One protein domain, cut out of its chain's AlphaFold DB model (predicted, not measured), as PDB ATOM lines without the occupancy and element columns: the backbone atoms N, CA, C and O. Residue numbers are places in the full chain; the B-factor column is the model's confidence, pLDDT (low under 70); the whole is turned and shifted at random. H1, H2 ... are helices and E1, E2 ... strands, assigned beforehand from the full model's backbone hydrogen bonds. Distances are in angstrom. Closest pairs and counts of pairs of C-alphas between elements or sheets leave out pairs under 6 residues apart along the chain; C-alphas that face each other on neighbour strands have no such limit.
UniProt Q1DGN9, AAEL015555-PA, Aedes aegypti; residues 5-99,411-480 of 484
ATOM      1  N   LEU A   5      38.318  16.127  10.720       67.81
ATOM      2  CA  LEU A   5      37.130  16.939  10.976       67.81
ATOM      3  C   LEU A   5      37.376  17.991  12.058       67.81
ATOM      4  O   LEU A   5      36.843  19.091  11.980       67.81
ATOM      5  N   LEU A   6      38.167  17.649  13.076       73.19
ATOM      6  CA  LEU A   6      38.430  18.531  14.208       73.19
ATOM      7  C   LEU A   6      39.818  18.263  14.784       73.19
ATOM      8  O   LEU A   6      40.243  17.111  14.882       73.19
ATOM      9  N   MET A   7      40.507  19.325  15.194       69.25
ATOM     10  CA  MET A   7      41.736  19.246  15.979       69.25
ATOM     11  C   MET A   7      41.530  19.948  17.317       69.25
ATOM     12  O   MET A   7      41.034  21.068  17.366       69.25
ATOM     13  N   GLN A   8      41.927  19.278  18.393       76.19
ATOM     14  CA  GLN A   8      41.940  19.802  19.751       76.19
ATOM     15  C   GLN A   8      43.393  19.955  20.196       76.19
ATOM     16  O   GLN A   8      44.191  19.025  20.070       76.19
ATOM     17  N   ILE A   9      43.736  21.115  20.745       72.00
ATOM     18  CA  ILE A   9      45.010  21.346  21.426       72.00
ATOM     19  C   ILE A   9      44.662  21.884  22.806       72.00
ATOM     20  O   ILE A   9      43.957  22.880  22.919       72.00
ATOM     21  N   GLU A  10      45.136  21.208  23.846       71.19
ATOM     22  CA  GLU A  10      44.914  21.609  25.230       71.19
ATOM     23  C   GLU A  10      46.268  21.703  25.942       71.19
ATOM     24  O   GLU A  10      47.091  20.780  25.906       71.19
ATOM     25  N   LEU A  11      46.502  22.859  26.558       61.44
ATOM     26  CA  LEU A  11      47.671  23.165  27.375       61.44
ATOM     27  C   LEU A  11      47.196  23.248  28.824       61.44
ATOM     28  O   LEU A  11      46.665  24.272  29.242       61.44
ATOM     29  N   ASN A  12      47.360  22.162  29.579       58.41
ATOM     30  CA  ASN A  12      47.030  22.172  31.003       58.41
ATOM     31  C   ASN A  12      48.160  22.818  31.816       58.41
ATOM     32  O   ASN A  12      49.338  22.630  31.500       58.41
ATOM     33  N   GLY A  13      47.799  23.550  32.880       51.56
ATOM     34  CA  GLY A  13      48.699  24.375  33.708       51.56
ATOM     35  C   GLY A  13      49.921  23.653  34.299       51.56
ATOM     36  O   GLY A  13      50.897  24.295  34.663       51.56
ATOM     37  N   GLU A  14      49.925  22.318  34.300       57.47
ATOM     38  CA  GLU A  14      51.060  21.464  34.683       57.47
ATOM     39  C   GLU A  14      52.042  21.155  33.526       57.47
ATOM     40  O   GLU A  14      52.780  20.175  33.587       57.47
ATOM     41  N   ARG A  15      52.048  21.931  32.429       54.78
ATOM     42  CA  ARG A  15      52.859  21.673  31.209       54.78
ATOM     43  C   ARG A  15      52.596  20.305  30.552       54.78
ATOM     44  O   ARG A  15      53.429  19.782  29.810       54.78
ATOM     45  N   LYS A  16      51.408  19.735  30.767       62.06
ATOM     46  CA  LYS A  16      50.927  18.553  30.038       62.06
ATOM     47  C   LYS A  16      50.401  19.002  28.680       62.06
ATOM     48  O   LYS A  16      49.365  19.657  28.593       62.06
ATOM     49  N   PHE A  17      51.135  18.660  27.623       69.38
ATOM     50  CA  PHE A  17      50.714  18.923  26.249       69.38
ATOM     51  C   PHE A  17      49.780  17.811  25.775       69.38
ATOM     52  O   PHE A  17      50.175  16.638  25.741       69.38
ATOM     53  N   VAL A  18      48.560  18.184  25.394       76.25
ATOM     54  CA  VAL A  18      47.540  17.265  24.893       76.25
ATOM     55  C   VAL A  18      47.139  17.680  23.486       76.25
ATOM     56  O   VAL A  18      46.766  18.825  23.240       76.25
ATOM     57  N   ARG A  19      47.181  16.726  22.554       80.88
ATOM     58  CA  ARG A  19      46.637  16.896  21.203       80.88
ATOM     59  C   ARG A  19      45.579  15.841  20.924       80.88
ATOM     60  O   ARG A  19      45.802  14.660  21.183       80.88
ATOM     61  N   GLY A  20      44.450  16.275  20.388       81.19
ATOM     62  CA  GLY A  20      43.335  15.452  19.951       81.19
ATOM     63  C   GLY A  20      43.060  15.681  18.468       81.19
ATOM     64  O   GLY A  20      43.178  16.803  17.984       81.19
ATOM     65  N   ALA A  21      42.688  14.644  17.729       82.81
ATOM     66  CA  ALA A  21      42.207  14.793  16.359       82.81
ATOM     67  C   ALA A  21      41.034  13.849  16.110       82.81
ATOM     68  O   ALA A  21      41.129  12.664  16.427       82.81
ATOM     69  N   VAL A  22      39.955  14.371  15.530       80.62
ATOM     70  CA  VAL A  22      38.814  13.590  15.038       80.62
ATOM     71  C   VAL A  22      38.977  13.405  13.535       80.62
ATOM     72  O   VAL A  22      39.091  14.380  12.791       80.62
ATOM     73  N   LYS A  23      38.967  12.156  13.078       80.81
ATOM     74  CA  LYS A  23      39.048  11.764  11.672       80.81
ATOM     75  C   LYS A  23      37.816  10.962  11.277       80.81
ATOM     76  O   LYS A  23      37.368  10.087  12.013       80.81
ATOM     77  N   LEU A  24      37.298  11.233  10.085       80.06
ATOM     78  CA  LEU A  24      36.285  10.396   9.458       80.06
ATOM     79  C   LEU A  24      36.968   9.251   8.713       80.06
ATOM     80  O   LEU A  24      37.638   9.475   7.703       80.06
ATOM     81  N   LEU A  25      36.770   8.024   9.189       75.88
ATOM     82  CA  LEU A  25      37.307   6.833   8.534       75.88
ATOM     83  C   LEU A  25      36.490   6.478   7.284       75.88
ATOM     84  O   LEU A  25      37.061   6.051   6.282       75.88
ATOM     85  N   GLY A  26      35.173   6.693   7.322       76.00
ATOM     86  CA  GLY A  26      34.257   6.432   6.209       76.00
ATOM     87  C   GLY A  26      33.039   5.605   6.620       76.00
ATOM     88  O   GLY A  26      32.729   5.498   7.806       76.00
ATOM     89  N   TYR A  27      32.362   5.035   5.625       79.00
ATOM     90  CA  TYR A  27      31.213   4.146   5.787       79.00
ATOM     91  C   TYR A  27      31.645   2.714   5.459       79.00
ATOM     92  O   TYR A  27      32.117   2.458   4.352       79.00
ATOM     93  N   PHE A  28      31.552   1.801   6.427       80.31
ATOM     94  CA  PHE A  28      32.039   0.423   6.278       80.31
ATOM     95  C   PHE A  28      30.969  -0.598   6.673       80.31
ATOM     96  O   PHE A  28      30.266  -0.371   7.661       80.31
ATOM     97  N   PRO A  29      30.876  -1.746   5.976       82.50
ATOM     98  CA  PRO A  29      30.035  -2.857   6.406       82.50
ATOM     99  C   PRO A  29      30.553  -3.474   7.709       82.50
ATOM    100  O   PRO A  29      31.759  -3.508   7.966       82.50
ATOM    101  N   GLU A  30      29.638  -4.026   8.500       81.25
ATOM    102  CA  GLU A  30      29.911  -4.638   9.802       81.25
ATOM    103  C   GLU A  30      31.001  -5.714   9.750       81.25
ATOM    104  O   GLU A  30      31.873  -5.761  10.616       81.25
ATOM    105  N   SER A  31      31.009  -6.531   8.693       79.50
ATOM    106  CA  SER A  31      31.985  -7.610   8.492       79.50
ATOM    107  C   SER A  31      33.434  -7.120   8.429       79.50
ATOM    108  O   SER A  31      34.361  -7.861   8.754       79.50
ATOM    109  N   GLN A  32      33.649  -5.863   8.037       81.06
ATOM    110  CA  GLN A  32      34.974  -5.254   7.955       81.06
ATOM    111  C   GLN A  32      35.392  -4.541   9.248       81.06
ATOM    112  O   GLN A  32      36.535  -4.077   9.341       81.06
ATOM    113  N   LEU A  33      34.494  -4.417  10.228       81.94
ATOM    114  CA  LEU A  33      34.700  -3.710  11.491       81.94
ATOM    115  C   LEU A  33      34.957  -4.707  12.624       81.94
ATOM    116  O   LEU A  33      34.163  -4.858  13.547       81.94
ATOM    117  N   THR A  34      36.098  -5.393  12.555       85.38
ATOM    118  CA  THR A  34      36.534  -6.338  13.592       85.38
ATOM    119  C   THR A  34      37.396  -5.650  14.654       85.38
ATOM    120  O   THR A  34      38.124  -4.700  14.352       85.38
ATOM    121  N   MET A  35      37.386  -6.161  15.893       85.50
ATOM    122  CA  MET A  35      38.261  -5.652  16.966       85.50
ATOM    123  C   MET A  35      39.743  -5.690  16.580       85.50
ATOM    124  O   MET A  35      40.475  -4.749  16.866       85.50
ATOM    125  N   VAL A  36      40.161  -6.718  15.834       87.12
ATOM    126  CA  VAL A  36      41.531  -6.855  15.313       87.12
ATOM    127  C   VAL A  36      41.912  -5.677  14.414       87.12
ATOM    128  O   VAL A  36      43.032  -5.175  14.484       87.12
ATOM    129  N   ARG A  37      40.990  -5.197  13.568       87.00
ATOM    130  CA  ARG A  37      41.241  -4.023  12.725       87.00
ATOM    131  C   ARG A  37      41.409  -2.760  13.570       87.00
ATOM    132  O   ARG A  37      42.332  -1.995  13.305       87.00
ATOM    133  N   LEU A  38      40.542  -2.549  14.563       86.31
ATOM    134  CA  LEU A  38      40.622  -1.387  15.459       86.31
ATOM    135  C   LEU A  38      41.928  -1.387  16.261       86.31
ATOM    136  O   LEU A  38      42.610  -0.368  16.336       86.31
ATOM    137  N   GLN A  39      42.327  -2.556  16.761       86.44
ATOM    138  CA  GLN A  39      43.582  -2.739  17.479       86.44
ATOM    139  C   GLN A  39      44.791  -2.414  16.599       86.44
ATOM    140  O   GLN A  39      45.636  -1.628  17.010       86.44
ATOM    141  N   ARG A  40      44.842  -2.903  15.350       86.88
ATOM    142  CA  ARG A  40      45.922  -2.551  14.405       86.88
ATOM    143  C   ARG A  40      46.007  -1.046  14.136       86.88
ATOM    144  O   ARG A  40      47.106  -0.505  14.036       86.88
ATOM    145  N   LEU A  41      44.863  -0.365  14.012       86.19
ATOM    146  CA  LEU A  41      44.823   1.092  13.826       86.19
ATOM    147  C   LEU A  41      45.365   1.837  15.055       86.19
ATOM    148  O   LEU A  41      46.075   2.832  14.899       86.19
ATOM    149  N   HIS A  42      45.068   1.346  16.260       86.31
ATOM    150  CA  HIS A  42      45.608   1.890  17.503       86.31
ATOM    151  C   HIS A  42      47.115   1.622  17.646       86.31
ATOM    152  O   HIS A  42      47.888   2.551  17.881       86.31
ATOM    153  N   GLU A  43      47.557   0.382  17.429       85.75
ATOM    154  CA  GLU A  43      48.963  -0.039  17.515       85.75
ATOM    155  C   GLU A  43      49.862   0.738  16.547       85.75
ATOM    156  O   GLU A  43      50.957   1.152  16.924       85.75
ATOM    157  N   ALA A  44      49.381   1.038  15.334       85.62
ATOM    158  CA  ALA A  44      50.108   1.876  14.379       85.62
ATOM    159  C   ALA A  44      50.428   3.282  14.933       85.62
ATOM    160  O   ALA A  44      51.410   3.905  14.531       85.62
ATOM    161  N   LYS A  45      49.620   3.790  15.873       80.50
ATOM    162  CA  LYS A  45      49.787   5.108  16.512       80.50
ATOM    163  C   LYS A  45      50.508   5.040  17.854       80.50
ATOM    164  O   LYS A  45      51.133   6.023  18.260       80.50
ATOM    165  N   ALA A  46      50.412   3.899  18.528       77.88
ATOM    166  CA  ALA A  46      51.074   3.580  19.786       77.88
ATOM    167  C   ALA A  46      52.322   2.697  19.577       77.88
ATOM    168  O   ALA A  46      52.708   1.934  20.462       77.88
ATOM    169  N   ALA A  47      52.974   2.794  18.412       73.69
ATOM    170  CA  ALA A  47      54.160   2.006  18.098       73.69
ATOM    171  C   ALA A  47      55.249   2.198  19.175       73.69
ATOM    172  O   ALA A  47      55.661   3.323  19.462       73.69
ATOM    173  N   GLY A  48      55.693   1.094  19.786       69.19
ATOM    174  CA  GLY A  48      56.705   1.091  20.851       69.19
ATOM    175  C   GLY A  48      56.174   1.223  22.288       69.19
ATOM    176  O   GLY A  48      56.976   1.369  23.209       69.19
ATOM    177  N   PHE A  49      54.857   1.182  22.508       71.50
ATOM    178  CA  PHE A  49      54.254   1.146  23.848       71.50
ATOM    179  C   PHE A  49      54.221  -0.288  24.414       71.50
ATOM    180  O   PHE A  49      54.372  -1.261  23.673       71.50
ATOM    181  N   SER A  50      54.069  -0.432  25.740       62.38
ATOM    182  CA  SER A  50      53.943  -1.744  26.394       62.38
ATOM    183  C   SER A  50      52.678  -2.479  25.926       62.38
ATOM    184  O   SER A  50      51.714  -1.860  25.483       62.38
ATOM    185  N   LYS A  51      52.658  -3.814  26.058       66.12
ATOM    186  CA  LYS A  51      51.507  -4.669  25.694       66.12
ATOM    187  C   LYS A  51      50.274  -4.488  26.598       66.12
ATOM    188  O   LYS A  51      49.299  -5.221  26.443       66.12
ATOM    189  N   GLU A  52      50.316  -3.569  27.558       71.44
ATOM    190  CA  GLU A  52      49.180  -3.271  28.427       71.44
ATOM    191  C   GLU A  52      48.192  -2.381  27.669       71.44
ATOM    192  O   GLU A  52      48.336  -1.158  27.596       71.44
ATOM    193  N   LEU A  53      47.205  -3.035  27.058       82.06
ATOM    194  CA  LEU A  53      46.103  -2.405  26.349       82.06
ATOM    195  C   LEU A  53      44.861  -2.412  27.242       82.06
ATOM    196  O   LEU A  53      44.333  -3.467  27.589       82.06
ATOM    197  N   GLU A  54      44.377  -1.226  27.590       87.31
ATOM    198  CA  GLU A  54      43.084  -1.053  28.248       87.31
ATOM    199  C   GLU A  54      42.030  -0.761  27.175       87.31
ATOM    200  O   GLU A  54      42.108   0.253  26.482       87.31
ATOM    201  N   THR A  55      41.053  -1.657  27.017       88.31
ATOM    202  CA  THR A  55      39.978  -1.515  26.028       88.31
ATOM    203  C   THR A  55      38.645  -1.289  26.729       88.31
ATOM    204  O   THR A  55      38.107  -2.199  27.354       88.31
ATOM    205  N   SER A  56      38.075  -0.095  26.605       91.56
ATOM    206  CA  SER A  56      36.704   0.196  27.022       91.56
ATOM    207  C   SER A  56      35.752  -0.034  25.853       91.56
ATOM    208  O   SER A  56      35.944   0.520  24.772       91.56
ATOM    209  N   ILE A  57      34.724  -0.851  26.062       91.31
ATOM    210  CA  ILE A  57      33.720  -1.174  25.051       91.31
ATOM    211  C   ILE A  57      32.370  -0.663  25.547       91.31
ATOM    212  O   ILE A  57      31.940  -0.989  26.653       91.31
ATOM    213  N   GLU A  58      31.714   0.155  24.730       92.25
ATOM    214  CA  GLU A  58      30.335   0.591  24.912       92.25
ATOM    215  C   GLU A  58      29.534   0.204  23.659       92.25
ATOM    216  O   GLU A  58      29.902   0.570  22.540       92.25
ATOM    217  N   LEU A  59      28.442  -0.536  23.836       91.50
ATOM    218  CA  LEU A  59      27.542  -0.954  22.760       91.50
ATOM    219  C   LEU A  59      26.129  -0.463  23.057       91.50
ATOM    220  O   LEU A  59      25.672  -0.565  24.193       91.50
ATOM    221  N   TRP A  60      25.427   0.040  22.043       91.69
ATOM    222  CA  TRP A  60      24.037   0.458  22.174       91.69
ATOM    223  C   TRP A  60      23.147  -0.386  21.277       91.69
ATOM    224  O   TRP A  60      23.369  -0.481  20.071       91.69
ATOM    225  N   TYR A  61      22.095  -0.931  21.866       90.56
ATOM    226  CA  TYR A  61      21.093  -1.753  21.211       90.56
ATOM    227  C   TYR A  61      19.758  -1.026  21.244       90.56
ATOM    228  O   TYR A  61      19.373  -0.463  22.268       90.56
ATOM    229  N   LYS A  62      19.062  -1.013  20.110       88.69
ATOM    230  CA  LYS A  62      17.736  -0.414  19.987       88.69
ATOM    231  C   LYS A  62      16.722  -1.545  20.066       88.69
ATOM    232  O   LYS A  62      16.737  -2.413  19.203       88.69
ATOM    233  N   ILE A  63      15.895  -1.547  21.107       85.44
ATOM    234  CA  ILE A  63      14.808  -2.527  21.240       85.44
ATOM    235  C   ILE A  63      13.579  -1.988  20.519       85.44
ATOM    236  O   ILE A  63      13.000  -2.659  19.675       85.44
ATOM    237  N   GLN A  64      13.238  -0.732  20.812       84.06
ATOM    238  CA  GLN A  64      12.134  -0.011  20.195       84.06
ATOM    239  C   GLN A  64      12.576   1.409  19.824       84.06
ATOM    240  O   GLN A  64      13.667   1.853  20.180       84.06
ATOM    241  N   SER A  65      11.717   2.165  19.140       82.50
ATOM    242  CA  SER A  65      11.943   3.588  18.846       82.50
ATOM    243  C   SER A  65      12.287   4.417  20.092       82.50
ATOM    244  O   SER A  65      13.156   5.280  20.013       82.50
ATOM    245  N   HIS A  66      11.653   4.111  21.227       83.75
ATOM    246  CA  HIS A  66      11.741   4.851  22.487       83.75
ATOM    247  C   HIS A  66      12.535   4.127  23.591       83.75
ATOM    248  O   HIS A  66      12.662   4.672  24.684       83.75
ATOM    249  N   ILE A  67      13.073   2.925  23.328       89.31
ATOM    250  CA  ILE A  67      13.832   2.120  24.303       89.31
ATOM    251  C   ILE A  67      15.153   1.660  23.690       89.31
ATOM    252  O   ILE A  67      15.185   0.983  22.658       89.31
ATOM    253  N   SER A  68      16.251   1.956  24.378       90.31
ATOM    254  CA  SER A  68      17.574   1.440  24.045       90.31
ATOM    255  C   SER A  68      18.317   0.948  25.281       90.31
ATOM    256  O   SER A  68      18.123   1.444  26.387       90.31
ATOM    257  N   ILE A  69      19.184  -0.039  25.089       90.88
ATOM    258  CA  ILE A  69      20.074  -0.562  26.124       90.88
ATOM    259  C   ILE A  69      21.492  -0.191  25.749       90.88
ATOM    260  O   ILE A  69      21.925  -0.408  24.618       90.88
ATOM    261  N   LYS A  70      22.230   0.334  26.714       91.62
ATOM    262  CA  LYS A  70      23.661   0.558  26.616       91.62
ATOM    263  C   LYS A  70      24.379  -0.470  27.486       91.62
ATOM    264  O   LYS A  70      24.135  -0.532  28.683       91.62
ATOM    265  N   LEU A  71      25.284  -1.236  26.894       91.06
ATOM    266  CA  LEU A  71      26.193  -2.134  27.598       91.06
ATOM    267  C   LEU A  71      27.576  -1.496  27.661       91.06
ATOM    268  O   LEU A  71      28.057  -0.985  26.648       91.06
ATOM    269  N   ARG A  72      28.225  -1.531  28.825       91.12
ATOM    270  CA  ARG A  72      29.576  -1.002  29.021       91.12
ATOM    271  C   ARG A  72      30.436  -1.983  29.802       91.12
ATOM    272  O   ARG A  72      30.029  -2.482  30.839       91.12
ATOM    273  N   TRP A  73      31.655  -2.222  29.336       91.62
ATOM    274  CA  TRP A  73      32.655  -2.950  30.112       91.62
ATOM    275  C   TRP A  73      34.070  -2.519  29.736       91.62
ATOM    276  O   TRP A  73      34.303  -1.843  28.730       91.62
ATOM    277  N   ILE A  74      35.027  -2.903  30.574       89.44
ATOM    278  CA  ILE A  74      36.454  -2.707  30.335       89.44
ATOM    279  C   ILE A  74      37.096  -4.088  30.221       89.44
ATOM    280  O   ILE A  74      36.801  -4.992  31.001       89.44
ATOM    281  N   SER A  75      37.949  -4.260  29.217       86.69
ATOM    282  CA  SER A  75      38.766  -5.448  29.016       86.69
ATOM    283  C   SER A  75      40.241  -5.076  29.050       86.69
ATOM    284  O   SER A  75      40.670  -4.131  28.389       86.69
ATOM    285  N   HIS A  76      41.018  -5.877  29.773       84.62
ATOM    286  CA  HIS A  76      42.482  -5.852  29.756       84.62
ATOM    287  C   HIS A  76      43.059  -7.039  28.963       84.62
ATOM    288  O   HIS A  76      44.237  -7.372  29.092       84.62
ATOM    289  N   SER A  77      42.225  -7.741  28.181       79.38
ATOM    290  CA  SER A  77      42.679  -8.858  27.353       79.38
ATOM    291  C   SER A  77      43.521  -8.366  26.173       79.38
ATOM    292  O   SER A  77      43.235  -7.333  25.574       79.38
ATOM    293  N   GLN A  78      44.540  -9.145  25.793       74.06
ATOM    294  CA  GLN A  78      45.370  -8.846  24.613       74.06
ATOM    295  C   GLN A  78      44.592  -8.961  23.294       74.06
ATOM    296  O   GLN A  78      44.967  -8.338  22.306       74.06
ATOM    297  N   ASN A  79      43.509  -9.746  23.302       78.00
ATOM    298  CA  ASN A  79      42.582  -9.927  22.189       78.00
ATOM    299  C   ASN A  79      41.163  -9.592  22.676       78.00
ATOM    300  O   ASN A  79      40.437 -10.488  23.122       78.00
ATOM    301  N   PRO A  80      40.765  -8.312  22.688       79.25
ATOM    302  CA  PRO A  80      39.408  -7.931  23.046       79.25
ATOM    303  C   PRO A  80      38.432  -8.355  21.938       79.25
ATOM    304  O   PRO A  80      38.739  -8.271  20.749       79.25
ATOM    305  N   SER A  81      37.243  -8.816  22.322       82.06
ATOM    306  CA  SER A  81      36.172  -9.195  21.397       82.06
ATOM    307  C   SER A  81      34.922  -8.349  21.637       82.06
ATOM    308  O   SER A  81      34.758  -7.741  22.693       82.06
ATOM    309  N   PHE A  82      34.032  -8.319  20.644       81.62
ATOM    310  CA  PHE A  82      32.698  -7.728  20.790       81.62
ATOM    311  C   PHE A  82      31.712  -8.648  21.525       81.62
ATOM    312  O   PHE A  82      30.551  -8.281  21.673       81.62
ATOM    313  N   CYS A  83      32.144  -9.834  21.968       80.19
ATOM    314  CA  CYS A  83      31.284 -10.732  22.729       80.19
ATOM    315  C   CYS A  83      30.857 -10.035  24.023       80.19
ATOM    316  O   CYS A  83      31.702  -9.500  24.748       80.19
ATOM    317  N   ILE A  84      29.555 -10.037  24.297       80.12
ATOM    318  CA  ILE A  84      29.006  -9.377  25.477       80.12
ATOM    319  C   ILE A  84      29.579 -10.045  26.729       80.12
ATOM    320  O   ILE A  84      29.505 -11.260  26.904       80.12
ATOM    321  N   ASN A  85      30.170  -9.236  27.606       79.75
ATOM    322  CA  ASN A  85      30.627  -9.703  28.904       79.75
ATOM    323  C   ASN A  85      29.421  -9.840  29.847       79.75
ATOM    324  O   ASN A  85      28.653  -8.896  30.003       79.75
ATOM    325  N   GLN A  86      29.283 -10.981  30.528       78.75
ATOM    326  CA  GLN A  86      28.221 -11.204  31.521       78.75
ATOM    327  C   GLN A  86      28.308 -10.264  32.738       78.75
ATOM    328  O   GLN A  86      27.344 -10.136  33.482       78.75
ATOM    329  N   LYS A  87      29.463  -9.622  32.955       81.94
ATOM    330  CA  LYS A  87      29.682  -8.596  33.988       81.94
ATOM    331  C   LYS A  87      29.628  -7.168  33.430       81.94
ATOM    332  O   LYS A  87      30.212  -6.270  34.026       81.94
ATOM    333  N   ALA A  88      29.044  -6.967  32.249       84.19
ATOM    334  CA  ALA A  88      28.902  -5.633  31.686       84.19
ATOM    335  C   ALA A  88      27.920  -4.794  32.511       84.19
ATOM    336  O   ALA A  88      26.871  -5.281  32.929       84.19
ATOM    337  N   ASP A  89      28.242  -3.516  32.682       88.38
ATOM    338  CA  ASP A  89      27.312  -2.529  33.204       88.38
ATOM    339  C   ASP A  89      26.208  -2.318  32.165       88.38
ATOM    340  O   ASP A  89      26.477  -1.956  31.012       88.38
ATOM    341  N   ILE A  90      24.960  -2.540  32.567       90.50
ATOM    342  CA  ILE A  90      23.785  -2.362  31.715       90.50
ATOM    343  C   ILE A  90      23.137  -1.038  32.093       90.50
ATOM    344  O   ILE A  90      22.879  -0.784  33.262       90.50
ATOM    345  N   VAL A  91      22.851  -0.188  31.113       91.25
ATOM    346  CA  VAL A  91      22.123   1.069  31.302       91.25
ATOM    347  C   VAL A  91      20.916   1.071  30.377       91.25
ATOM    348  O   VAL A  91      21.062   1.048  29.153       91.25
ATOM    349  N   LEU A  92      19.720   1.113  30.953       90.75
ATOM    350  CA  LEU A  92      18.481   1.312  30.214       90.75
ATOM    351  C   LEU A  92      18.307   2.787  29.900       90.75
ATOM    352  O   LEU A  92      18.471   3.640  30.769       90.75
ATOM    353  N   ARG A  93      17.951   3.070  28.652       91.56
ATOM    354  CA  ARG A  93      17.645   4.405  28.162       91.56
ATOM    355  C   ARG A  93      16.260   4.425  27.540       91.56
ATOM    356  O   ARG A  93      16.041   3.750  26.533       91.56
ATOM    357  N   GLN A  94      15.359   5.223  28.094       91.44
ATOM    358  CA  GLN A  94      14.038   5.465  27.519       91.44
ATOM    359  C   GLN A  94      13.873   6.934  27.145       91.44
ATOM    360  O   GLN A  94      14.486   7.828  27.732       91.44
ATOM    361  N   SER A  95      13.084   7.192  26.110       89.56
ATOM    362  CA  SER A  95      12.751   8.541  25.657       89.56
ATOM    363  C   SER A  95      11.289   8.572  25.240       89.56
ATOM    364  O   SER A  95      10.951   8.069  24.173       89.56
ATOM    365  N   ILE A  96      10.437   9.138  26.091       87.19
ATOM    366  CA  ILE A  96       8.982   9.182  25.901       87.19
ATOM    367  C   ILE A  96       8.569  10.595  25.498       87.19
ATOM    368  O   ILE A  96       9.146  11.574  25.970       87.19
ATOM    369  N   LEU A  97       7.595  10.702  24.597       84.69
ATOM    370  CA  LEU A  97       7.003  11.975  24.188       84.69
ATOM    371  C   LEU A  97       5.958  12.404  25.220       84.69
ATOM    372  O   LEU A  97       5.075  11.626  25.557       84.69
ATOM    373  N   VAL A  98       6.067  13.636  25.716       81.75
ATOM    374  CA  VAL A  98       5.240  14.142  26.828       81.75
ATOM    375  C   VAL A  98       3.781  14.377  26.405       81.75
ATOM    376  O   VAL A  98       2.874  14.132  27.192       81.75
ATOM    377  N   ASP A  99       3.545  14.812  25.164       73.12
ATOM    378  CA  ASP A  99       2.203  15.156  24.657       73.12
ATOM    379  C   ASP A  99       1.560  14.062  23.779       73.12
ATOM    380  O   ASP A  99       0.417  14.206  23.358       73.12
ATOM    381  N   ASN A 411      20.691  -9.498  34.257       75.56
ATOM    382  CA  ASN A 411      21.363 -10.168  33.145       75.56
ATOM    383  C   ASN A 411      20.411 -10.776  32.106       75.56
ATOM    384  O   ASN A 411      20.850 -11.005  30.983       75.56
ATOM    385  N   SER A 412      19.124 -10.980  32.409       75.62
ATOM    386  CA  SER A 412      18.144 -11.473  31.422       75.62
ATOM    387  C   SER A 412      17.989 -10.525  30.229       75.62
ATOM    388  O   SER A 412      17.582 -10.936  29.148       75.62
ATOM    389  N   ILE A 413      18.366  -9.253  30.391       79.69
ATOM    390  CA  ILE A 413      18.399  -8.276  29.300       79.69
ATOM    391  C   ILE A 413      19.423  -8.658  28.225       79.69
ATOM    392  O   ILE A 413      19.214  -8.355  27.053       79.69
ATOM    393  N   ILE A 414      20.519  -9.322  28.605       80.69
ATOM    394  CA  ILE A 414      21.584  -9.710  27.675       80.69
ATOM    395  C   ILE A 414      21.033 -10.666  26.609       80.69
ATOM    396  O   ILE A 414      21.340 -10.493  25.433       80.69
ATOM    397  N   GLU A 415      20.143 -11.586  26.988       81.00
ATOM    398  CA  GLU A 415      19.501 -12.537  26.068       81.00
ATOM    399  C   GLU A 415      18.661 -11.828  24.987       81.00
ATOM    400  O   GLU A 415      18.611 -12.273  23.840       81.00
ATOM    401  N   LEU A 416      18.045 -10.682  25.317       78.50
ATOM    402  CA  LEU A 416      17.256  -9.885  24.365       78.50
ATOM    403  C   LEU A 416      18.130  -9.223  23.289       78.50
ATOM    404  O   LEU A 416      17.667  -8.970  22.176       78.50
ATOM    405  N   VAL A 417      19.388  -8.921  23.616       83.50
ATOM    406  CA  VAL A 417      20.309  -8.197  22.726       83.50
ATOM    407  C   VAL A 417      21.360  -9.088  22.075       83.50
ATOM    408  O   VAL A 417      21.964  -8.663  21.095       83.50
ATOM    409  N   GLU A 418      21.550 -10.321  22.548       79.69
ATOM    410  CA  GLU A 418      22.577 -11.252  22.056       79.69
ATOM    411  C   GLU A 418      22.460 -11.535  20.549       79.69
ATOM    412  O   GLU A 418      23.468 -11.610  19.850       79.69
ATOM    413  N   ASN A 419      21.230 -11.593  20.031       77.69
ATOM    414  CA  ASN A 419      20.950 -11.830  18.609       77.69
ATOM    415  C   ASN A 419      20.780 -10.543  17.782       77.69
ATOM    416  O   ASN A 419      20.541 -10.610  16.576       77.69
ATOM    417  N   SER A 420      20.873  -9.371  18.412       82.31
ATOM    418  CA  SER A 420      20.662  -8.081  17.757       82.31
ATOM    419  C   SER A 420      21.993  -7.414  17.416       82.31
ATOM    420  O   SER A 420      22.958  -7.491  18.170       82.31
ATOM    421  N   SER A 421      22.057  -6.693  16.297       81.25
ATOM    422  CA  SER A 421      23.218  -5.852  15.987       81.25
ATOM    423  C   SER A 421      23.110  -4.506  16.719       81.25
ATOM    424  O   SER A 421      22.067  -3.849  16.616       81.25
ATOM    425  N   PRO A 422      24.156  -4.043  17.424       87.06
ATOM    426  CA  PRO A 422      24.130  -2.739  18.079       87.06
ATOM    427  C   PRO A 422      24.114  -1.613  17.040       87.06
ATOM    428  O   PRO A 422      24.900  -1.636  16.100       87.06
ATOM    429  N   TYR A 423      23.268  -0.601  17.228       88.06
ATOM    430  CA  TYR A 423      23.149   0.537  16.306       88.06
ATOM    431  C   TYR A 423      24.269   1.573  16.501       88.06
ATOM    432  O   TYR A 423      24.632   2.285  15.566       88.06
ATOM    433  N   ILE A 424      24.860   1.637  17.699       89.00
ATOM    434  CA  ILE A 424      26.089   2.393  17.971       89.00
ATOM    435  C   ILE A 424      27.100   1.475  18.653       89.00
ATOM    436  O   ILE A 424      26.748   0.671  19.518       89.00
ATOM    437  N   ARG A 425      28.376   1.635  18.304       90.44
ATOM    438  CA  ARG A 425      29.516   1.032  18.998       90.44
ATOM    439  C   ARG A 425      30.543   2.109  19.284       90.44
ATOM    440  O   ARG A 425      30.875   2.912  18.415       90.44
ATOM    441  N   LYS A 426      31.080   2.113  20.493       92.00
ATOM    442  CA  LYS A 426      32.173   2.991  20.888       92.00
ATOM    443  C   LYS A 426      33.224   2.136  21.566       92.00
ATOM    444  O   LYS A 426      32.964   1.507  22.585       92.00
ATOM    445  N   VAL A 427      34.412   2.121  20.985       91.81
ATOM    446  CA  VAL A 427      35.551   1.358  21.487       91.81
ATOM    447  C   VAL A 427      36.661   2.341  21.810       91.81
ATOM    448  O   VAL A 427      37.214   2.968  20.912       91.81
ATOM    449  N   GLY A 428      36.961   2.502  23.093       91.00
ATOM    450  CA  GLY A 428      38.127   3.230  23.575       91.00
ATOM    451  C   GLY A 428      39.290   2.271  23.779       91.00
ATOM    452  O   GLY A 428      39.137   1.253  24.442       91.00
ATOM    453  N   MET A 429      40.452   2.588  23.228       90.75
ATOM    454  CA  MET A 429      41.698   1.855  23.426       90.75
ATOM    455  C   MET A 429      42.734   2.805  24.004       90.75
ATOM    456  O   MET A 429      42.996   3.858  23.420       90.75
ATOM    457  N   THR A 430      43.314   2.436  25.140       88.75
ATOM    458  CA  THR A 430      44.324   3.234  25.830       88.75
ATOM    459  C   THR A 430      45.593   2.419  26.021       88.75
ATOM    460  O   THR A 430      45.571   1.350  26.630       88.75
ATOM    461  N   SER A 431      46.714   2.972  25.562       87.25
ATOM    462  CA  SER A 431      48.057   2.465  25.839       87.25
ATOM    463  C   SER A 431      48.868   3.517  26.586       87.25
ATOM    464  O   SER A 431      48.892   4.702  26.228       87.25
ATOM    465  N   ARG A 432      49.552   3.082  27.647       85.25
ATOM    466  CA  ARG A 432      50.345   3.954  28.519       85.25
ATOM    467  C   ARG A 432      51.823   3.585  28.446       85.25
ATOM    468  O   ARG A 432      52.194   2.420  28.430       85.25
ATOM    469  N   SER A 433      52.668   4.603  28.406       80.31
ATOM    470  CA  SER A 433      54.120   4.508  28.533       80.31
ATOM    471  C   SER A 433      54.588   5.508  29.591       80.31
ATOM    472  O   SER A 433      53.828   6.389  30.000       80.31
ATOM    473  N   LYS A 434      55.850   5.409  30.024       75.00
ATOM    474  CA  LYS A 434      56.438   6.297  31.043       75.00
ATOM    475  C   LYS A 434      56.322   7.786  30.685       75.00
ATOM    476  O   LYS A 434      56.156   8.608  31.573       75.00
ATOM    477  N   PHE A 435      56.369   8.123  29.396       74.69
ATOM    478  CA  PHE A 435      56.433   9.513  28.920       74.69
ATOM    479  C   PHE A 435      55.160   9.992  28.218       74.69
ATOM    480  O   PHE A 435      54.963  11.189  28.008       74.69
ATOM    481  N   ARG A 436      54.296   9.067  27.791       81.12
ATOM    482  CA  ARG A 436      53.187   9.378  26.888       81.12
ATOM    483  C   ARG A 436      52.033   8.417  27.099       81.12
ATOM    484  O   ARG A 436      52.227   7.250  27.419       81.12
ATOM    485  N   THR A 437      50.829   8.916  26.880       84.56
ATOM    486  CA  THR A 437      49.589   8.141  26.874       84.56
ATOM    487  C   THR A 437      48.881   8.388  25.547       84.56
ATOM    488  O   THR A 437      48.823   9.523  25.064       84.56
ATOM    489  N   VAL A 438      48.433   7.310  24.909       85.56
ATOM    490  CA  VAL A 438      47.702   7.356  23.639       85.56
ATOM    491  C   VAL A 438      46.345   6.723  23.870       85.56
ATOM    492  O   VAL A 438      46.258   5.573  24.286       85.56
ATOM    493  N   GLU A 439      45.301   7.480  23.577       88.62
ATOM    494  CA  GLU A 439      43.914   7.047  23.636       88.62
ATOM    495  C   GLU A 439      43.326   7.149  22.226       88.62
ATOM    496  O   GLU A 439      43.503   8.147  21.523       88.62
ATOM    497  N   SER A 440      42.675   6.091  21.761       88.88
ATOM    498  CA  SER A 440      41.956   6.064  20.487       88.88
ATOM    499  C   SER A 440      40.522   5.632  20.738       88.88
ATOM    500  O   SER A 440      40.289   4.545  21.252       88.88
ATOM    501  N   ILE A 441      39.570   6.487  20.388       90.12
ATOM    502  CA  ILE A 441      38.141   6.220  20.493       90.12
ATOM    503  C   ILE A 441      37.603   6.020  19.084       90.12
ATOM    504  O   ILE A 441      37.562   6.952  18.281       90.12
ATOM    505  N   PHE A 442      37.171   4.805  18.791       89.88
ATOM    506  CA  PHE A 442      36.481   4.454  17.562       89.88
ATOM    507  C   PHE A 442      34.983   4.521  17.822       89.88
ATOM    508  O   PHE A 442      34.472   3.787  18.664       89.88
ATOM    509  N   TYR A 443      34.285   5.407  17.121       88.19
ATOM    510  CA  TYR A 443      32.846   5.580  17.238       88.19
ATOM    511  C   TYR A 443      32.177   5.179  15.925       88.19
ATOM    512  O   TYR A 443      32.522   5.687  14.860       88.19
ATOM    513  N   GLN A 444      31.243   4.243  16.004       88.69
ATOM    514  CA  GLN A 444      30.576   3.611  14.874       88.69
ATOM    515  C   GLN A 444      29.071   3.777  15.068       88.69
ATOM    516  O   GLN A 444      28.561   3.405  16.121       88.69
ATOM    517  N   SER A 445      28.355   4.329  14.091       87.00
ATOM    518  CA  SER A 445      26.896   4.504  14.164       87.00
ATOM    519  C   SER A 445      26.225   4.061  12.872       87.00
ATOM    520  O   SER A 445      26.751   4.318  11.793       87.00
ATOM    521  N   SER A 446      25.080   3.391  12.964       83.62
ATOM    522  CA  SER A 446      24.257   3.043  11.801       83.62
ATOM    523  C   SER A 446      23.608   4.276  11.166       83.62
ATOM    524  O   SER A 446      23.363   4.301   9.963       83.62
ATOM    525  N   GLU A 447      23.358   5.316  11.962       79.50
ATOM    526  CA  GLU A 447      22.778   6.580  11.517       79.50
ATOM    527  C   GLU A 447      23.880   7.620  11.248       79.50
ATOM    528  O   GLU A 447      24.949   7.585  11.869       79.50
ATOM    529  N   PRO A 448      23.670   8.546  10.296       69.88
ATOM    530  CA  PRO A 448      24.657   9.570   9.992       69.88
ATOM    531  C   PRO A 448      24.859  10.499  11.193       69.88
ATOM    532  O   PRO A 448      23.958  11.214  11.618       69.88
ATOM    533  N   ILE A 449      26.084  10.504  11.717       70.19
ATOM    534  CA  ILE A 449      26.470  11.274  12.912       70.19
ATOM    535  C   ILE A 449      26.544  12.775  12.606       70.19
ATOM    536  O   ILE A 449      26.303  13.617  13.467       70.19
ATOM    537  N   LEU A 450      26.906  13.107  11.368       68.25
ATOM    538  CA  LEU A 450      26.999  14.472  10.871       68.25
ATOM    539  C   LEU A 450      25.927  14.687   9.801       68.25
ATOM    540  O   LEU A 450      25.682  13.766   9.015       68.25
ATOM    541  N   PRO A 451      25.327  15.888   9.713       63.03
ATOM    542  CA  PRO A 451      24.340  16.190   8.685       63.03
ATOM    543  C   PRO A 451      24.928  15.921   7.297       63.03
ATOM    544  O   PRO A 451      25.855  16.601   6.852       63.03
ATOM    545  N   THR A 452      24.373  14.937   6.595       59.91
ATOM    546  CA  THR A 452      24.815  14.520   5.253       59.91
ATOM    547  C   THR A 452      24.696  15.643   4.221       59.91
ATOM    548  O   THR A 452      25.413  15.643   3.221       59.91
ATOM    549  N   ASN A 453      23.854  16.642   4.500       60.03
ATOM    550  CA  ASN A 453      23.684  17.851   3.694       60.03
ATOM    551  C   ASN A 453      24.912  18.776   3.726       60.03
ATOM    552  O   ASN A 453      25.196  19.440   2.735       60.03
ATOM    553  N   LEU A 454      25.639  18.821   4.848       55.00
ATOM    554  CA  LEU A 454      26.799  19.705   5.034       55.00
ATOM    555  C   LEU A 454      28.113  19.046   4.597       55.00
ATOM    556  O   LEU A 454      29.085  19.731   4.290       55.00
ATOM    557  N   PHE A 455      28.137  17.716   4.529       59.91
ATOM    558  CA  PHE A 455      29.315  16.938   4.165       59.91
ATOM    559  C   PHE A 455      28.965  15.969   3.030       59.91
ATOM    560  O   PHE A 455      28.799  14.776   3.267       59.91
ATOM    561  N   PRO A 456      28.882  16.435   1.772       56.03
ATOM    562  CA  PRO A 456      28.550  15.582   0.628       56.03
ATOM    563  C   PRO A 456      29.548  14.432   0.414       56.03
ATOM    564  O   PRO A 456      29.183  13.413  -0.157       56.03
ATOM    565  N   GLN A 457      30.770  14.558   0.950       54.00
ATOM    566  CA  GLN A 457      31.803  13.509   1.001       54.00
ATOM    567  C   GLN A 457      31.423  12.308   1.888       54.00
ATOM    568  O   GLN A 457      32.115  11.292   1.879       54.00
ATOM    569  N   LEU A 458      30.364  12.447   2.695       52.59
ATOM    570  CA  LEU A 458      29.775  11.359   3.463       52.59
ATOM    571  C   LEU A 458      28.852  10.498   2.598       52.59
ATOM    572  O   LEU A 458      28.682   9.341   2.940       52.59
ATOM    573  N   LYS A 459      28.268  10.986   1.491       53.03
ATOM    574  CA  LYS A 459      27.355  10.162   0.674       53.03
ATOM    575  C   LYS A 459      28.045   8.851   0.295       53.03
ATOM    576  O   LYS A 459      29.137   8.880  -0.264       53.03
ATOM    577  N   ALA A 460      27.421   7.724   0.648       51.97
ATOM    578  CA  ALA A 460      27.965   6.400   0.388       51.97
ATOM    579  C   ALA A 460      28.297   6.273  -1.105       51.97
ATOM    580  O   ALA A 460      27.401   6.258  -1.952       51.97
ATOM    581  N   GLU A 461      29.585   6.217  -1.438       44.16
ATOM    582  CA  GLU A 461      30.025   5.831  -2.775       44.16
ATOM    583  C   GLU A 461      29.722   4.336  -2.929       44.16
ATOM    584  O   GLU A 461      30.519   3.484  -2.546       44.16
ATOM    585  N   GLY A 462      28.518   4.026  -3.421       45.72
ATOM    586  CA  GLY A 462      28.087   2.660  -3.723       45.72
ATOM    587  C   GLY A 462      26.909   2.148  -2.894       45.72
ATOM    588  O   GLY A 462      27.047   1.137  -2.220       45.72
ATOM    589  N   GLY A 463      25.745   2.799  -2.997       49.69
ATOM    590  CA  GLY A 463      24.456   2.245  -2.551       49.69
ATOM    591  C   GLY A 463      24.314   1.989  -1.041       49.69
ATOM    592  O   GLY A 463      25.267   2.053  -0.268       49.69
ATOM    593  N   GLU A 464      23.086   1.720  -0.597       48.94
ATOM    594  CA  GLU A 464      22.819   1.297   0.782       48.94
ATOM    595  C   GLU A 464      23.366  -0.118   1.006       48.94
ATOM    596  O   GLU A 464      22.777  -1.121   0.599       48.94
ATOM    597  N   VAL A 465      24.525  -0.211   1.653       57.22
ATOM    598  CA  VAL A 465      25.087  -1.486   2.102       57.22
ATOM    599  C   VAL A 465      24.352  -1.909   3.376       57.22
ATOM    600  O   VAL A 465      24.364  -1.185   4.371       57.22
ATOM    601  N   LYS A 466      23.713  -3.088   3.372       58.66
ATOM    602  CA  LYS A 466      23.070  -3.650   4.575       58.66
ATOM    603  C   LYS A 466      24.094  -3.789   5.713       58.66
ATOM    604  O   LYS A 466      25.197  -4.283   5.484       58.66
ATOM    605  N   ASN A 467      23.701  -3.406   6.930       69.75
ATOM    606  CA  ASN A 467      24.515  -3.469   8.155       69.75
ATOM    607  C   ASN A 467      25.864  -2.745   8.022       69.75
ATOM    608  O   ASN A 467      26.928  -3.345   8.177       69.75
ATOM    609  N   ALA A 468      25.833  -1.453   7.708       79.31
ATOM    610  CA  ALA A 468      27.028  -0.623   7.625       79.31
ATOM    611  C   ALA A 468      26.977   0.551   8.610       79.31
ATOM    612  O   ALA A 468      25.908   1.029   8.990       79.31
ATOM    613  N   TYR A 469      28.163   0.990   9.034       82.38
ATOM    614  CA  TYR A 469      28.344   2.012  10.060       82.38
ATOM    615  C   TYR A 469      29.188   3.174   9.547       82.38
ATOM    616  O   TYR A 469      30.235   2.997   8.914       82.38
ATOM    617  N   TRP A 470      28.773   4.374   9.925       81.94
ATOM    618  CA  TRP A 470      29.570   5.587   9.897       81.94
ATOM    619  C   TRP A 470      30.643   5.513  10.969       81.94
ATOM    620  O   TRP A 470      30.333   5.420  12.155       81.94
ATOM    621  N   CYS A 471      31.905   5.550  10.553       83.19
ATOM    622  CA  CYS A 471      33.045   5.350  11.434       83.19
ATOM    623  C   CYS A 471      33.828   6.651  11.623       83.19
ATOM    624  O   CYS A 471      34.433   7.181  10.685       83.19
ATOM    625  N   LEU A 472      33.859   7.125  12.863       84.62
ATOM    626  CA  LEU A 472      34.698   8.213  13.337       84.62
ATOM    627  C   LEU A 472      35.801   7.653  14.231       84.62
ATOM    628  O   LEU A 472      35.612   6.690  14.972       84.62
ATOM    629  N   GLU A 473      36.953   8.296  14.183       86.31
ATOM    630  CA  GLU A 473      38.070   8.002  15.059       86.31
ATOM    631  C   GLU A 473      38.525   9.284  15.735       86.31
ATOM    632  O   GLU A 473      38.886  10.252  15.072       86.31
ATOM    633  N   TYR A 474      38.559   9.277  17.057       86.12
ATOM    634  CA  TYR A 474      39.220  10.302  17.839       86.12
ATOM    635  C   TYR A 474      40.523   9.745  18.399       86.12
ATOM    636  O   TYR A 474      40.537   8.693  19.023       86.12
ATOM    637  N   THR A 475      41.638  10.432  18.175       83.50
ATOM    638  CA  THR A 475      42.927  10.078  18.775       83.50
ATOM    639  C   THR A 475      43.379  11.199  19.683       83.50
ATOM    640  O   THR A 475      43.584  12.314  19.207       83.50
ATOM    641  N   LYS A 476      43.599  10.886  20.957       85.25
ATOM    642  CA  LYS A 476      44.160  11.784  21.960       85.25
ATOM    643  C   LYS A 476      45.545  11.306  22.367       85.25
ATOM    644  O   LYS A 476      45.785  10.126  22.607       85.25
ATOM    645  N   ILE A 477      46.482  12.239  22.416       82.44
ATOM    646  CA  ILE A 477      47.869  12.008  22.795       82.44
ATOM    647  C   ILE A 477      48.220  13.003  23.890       82.44
ATOM    648  O   ILE A 477      48.216  14.208  23.646       82.44
ATOM    649  N   SER A 478      48.569  12.484  25.060       81.25
ATOM    650  CA  SER A 478      49.005  13.261  26.220       81.25
ATOM    651  C   SER A 478      50.459  12.943  26.545       81.25
ATOM    652  O   SER A 478      50.823  11.779  26.730       81.25
ATOM    653  N   ASN A 479      51.290  13.982  26.623       78.06
ATOM    654  CA  ASN A 479      52.684  13.859  27.036       78.06
ATOM    655  C   ASN A 479      52.805  14.151  28.536       78.06
ATOM    656  O   ASN A 479      52.466  15.245  28.990       78.06
ATOM    657  N   ASN A 480      53.308  13.175  29.289       66.06
ATOM    658  CA  ASN A 480      53.547  13.281  30.723       66.06
ATOM    659  C   ASN A 480      55.017  13.649  30.935       66.06
ATOM    660  O   ASN A 480      55.863  12.780  31.130       66.06
TER     661      ASN A 480
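This is residues 5 to 99 and 411 to 480 of the 484 residues of the protein "AAEL015555-PA" of Aedes aegypti (UniProt Q1DGN9). One large sheet of eight strands, twisted and curled like part of a barrel, makes a wall, and two short helices, H1 and H2, cover parts of one of its faces. At one edge is the hairpin of E1 and E2, at the other E5. The printed part has 165 residues with two named helices and eight named strands, in the order E1 E2 H1 E3 E4 E5 H2 E6 E7 E8, and the class is mostly strand. The sheet runs E1 - E2 - E8 - E7 - E6 - E3 - E4 - E5, all antiparallel. The whole is compact, with a radius of gyration of the C-alphas of 17.5 A and spans of 51 by 41 by 36 A.

The inner strands E6, residues 424 to 432, and E7, residues 436 to 445, form a hairpin, with N 429 and O 440 2.8 A apart, within hydrogen-bond range. E8, residues 468 to 479, is the next neighbour of E7, with N 441 and O 474 at 2.8 A; E6, E7 and E8 make a meander, each strand the antiparallel neighbour of the one before. E2, residues 16 to 29, is beside E8, with N 21 and O 475 at 2.9 A, and bends by 57 degrees at residue 26. The edge strand E1, residues 5 to 12, forms a hairpin with E2, with N 8 and O 20 at 2.8 A. On the other side of E6 is E3, residues 53 to 64, with N 56 and O 428 at 2.8 A. E4, residues 67 to 75, and the edge strand E5, residues 89 to 97, complete a second meander, E3 E4 E5, with N 59 and O 71 at 2.9 A and N 70 and O 91 at 2.8 A. H1, residues 35 to 43, is on the sheet at a height of 9.0 A, over E6 and slantwise to the strands, at 38 degrees to E6 on the local plane; its closest C-alphas to E7 are those of His 42 and Ser 440, 6.3 A. H2, residues 412 to 418, is on the same face at a height of 9.3 A, only just over E4, with 3 of its 7 C-alphas falling there, and across the strands, at 85 degrees to E4 on the local plane. The closest C-alphas of H2 and E3 are those of Val 417 and Tyr 61, 6.7 A. H1 and H2 are apart. Every O i to N i+4 pair is within hydrogen-bond range in H1, and 2 of 3 in H2.

E1 begins at C-alpha 5, (37.130, 16.939, 10.976). E2 is 38.1 A long from first to last C-alpha, E8 35.3 A, E3 34.6 A and E7 29.6 A. E8 ends at C-alpha 479, (52.684, 13.859, 27.036).

The C-alphas of Gly 48 and Asp 99, the two farthest apart, are 56.4 A from each other. Residues 100 to 410 are not printed, and C-alphas 99 and 411 are 32.9 A apart across this cut. The links E4 to E5 and E7 to E8 are long, with 13 and 22 residues. The mean pLDDT of the printed part is 78.9; 32 residues are under 70, among them 11 to 17 and 450 to 467.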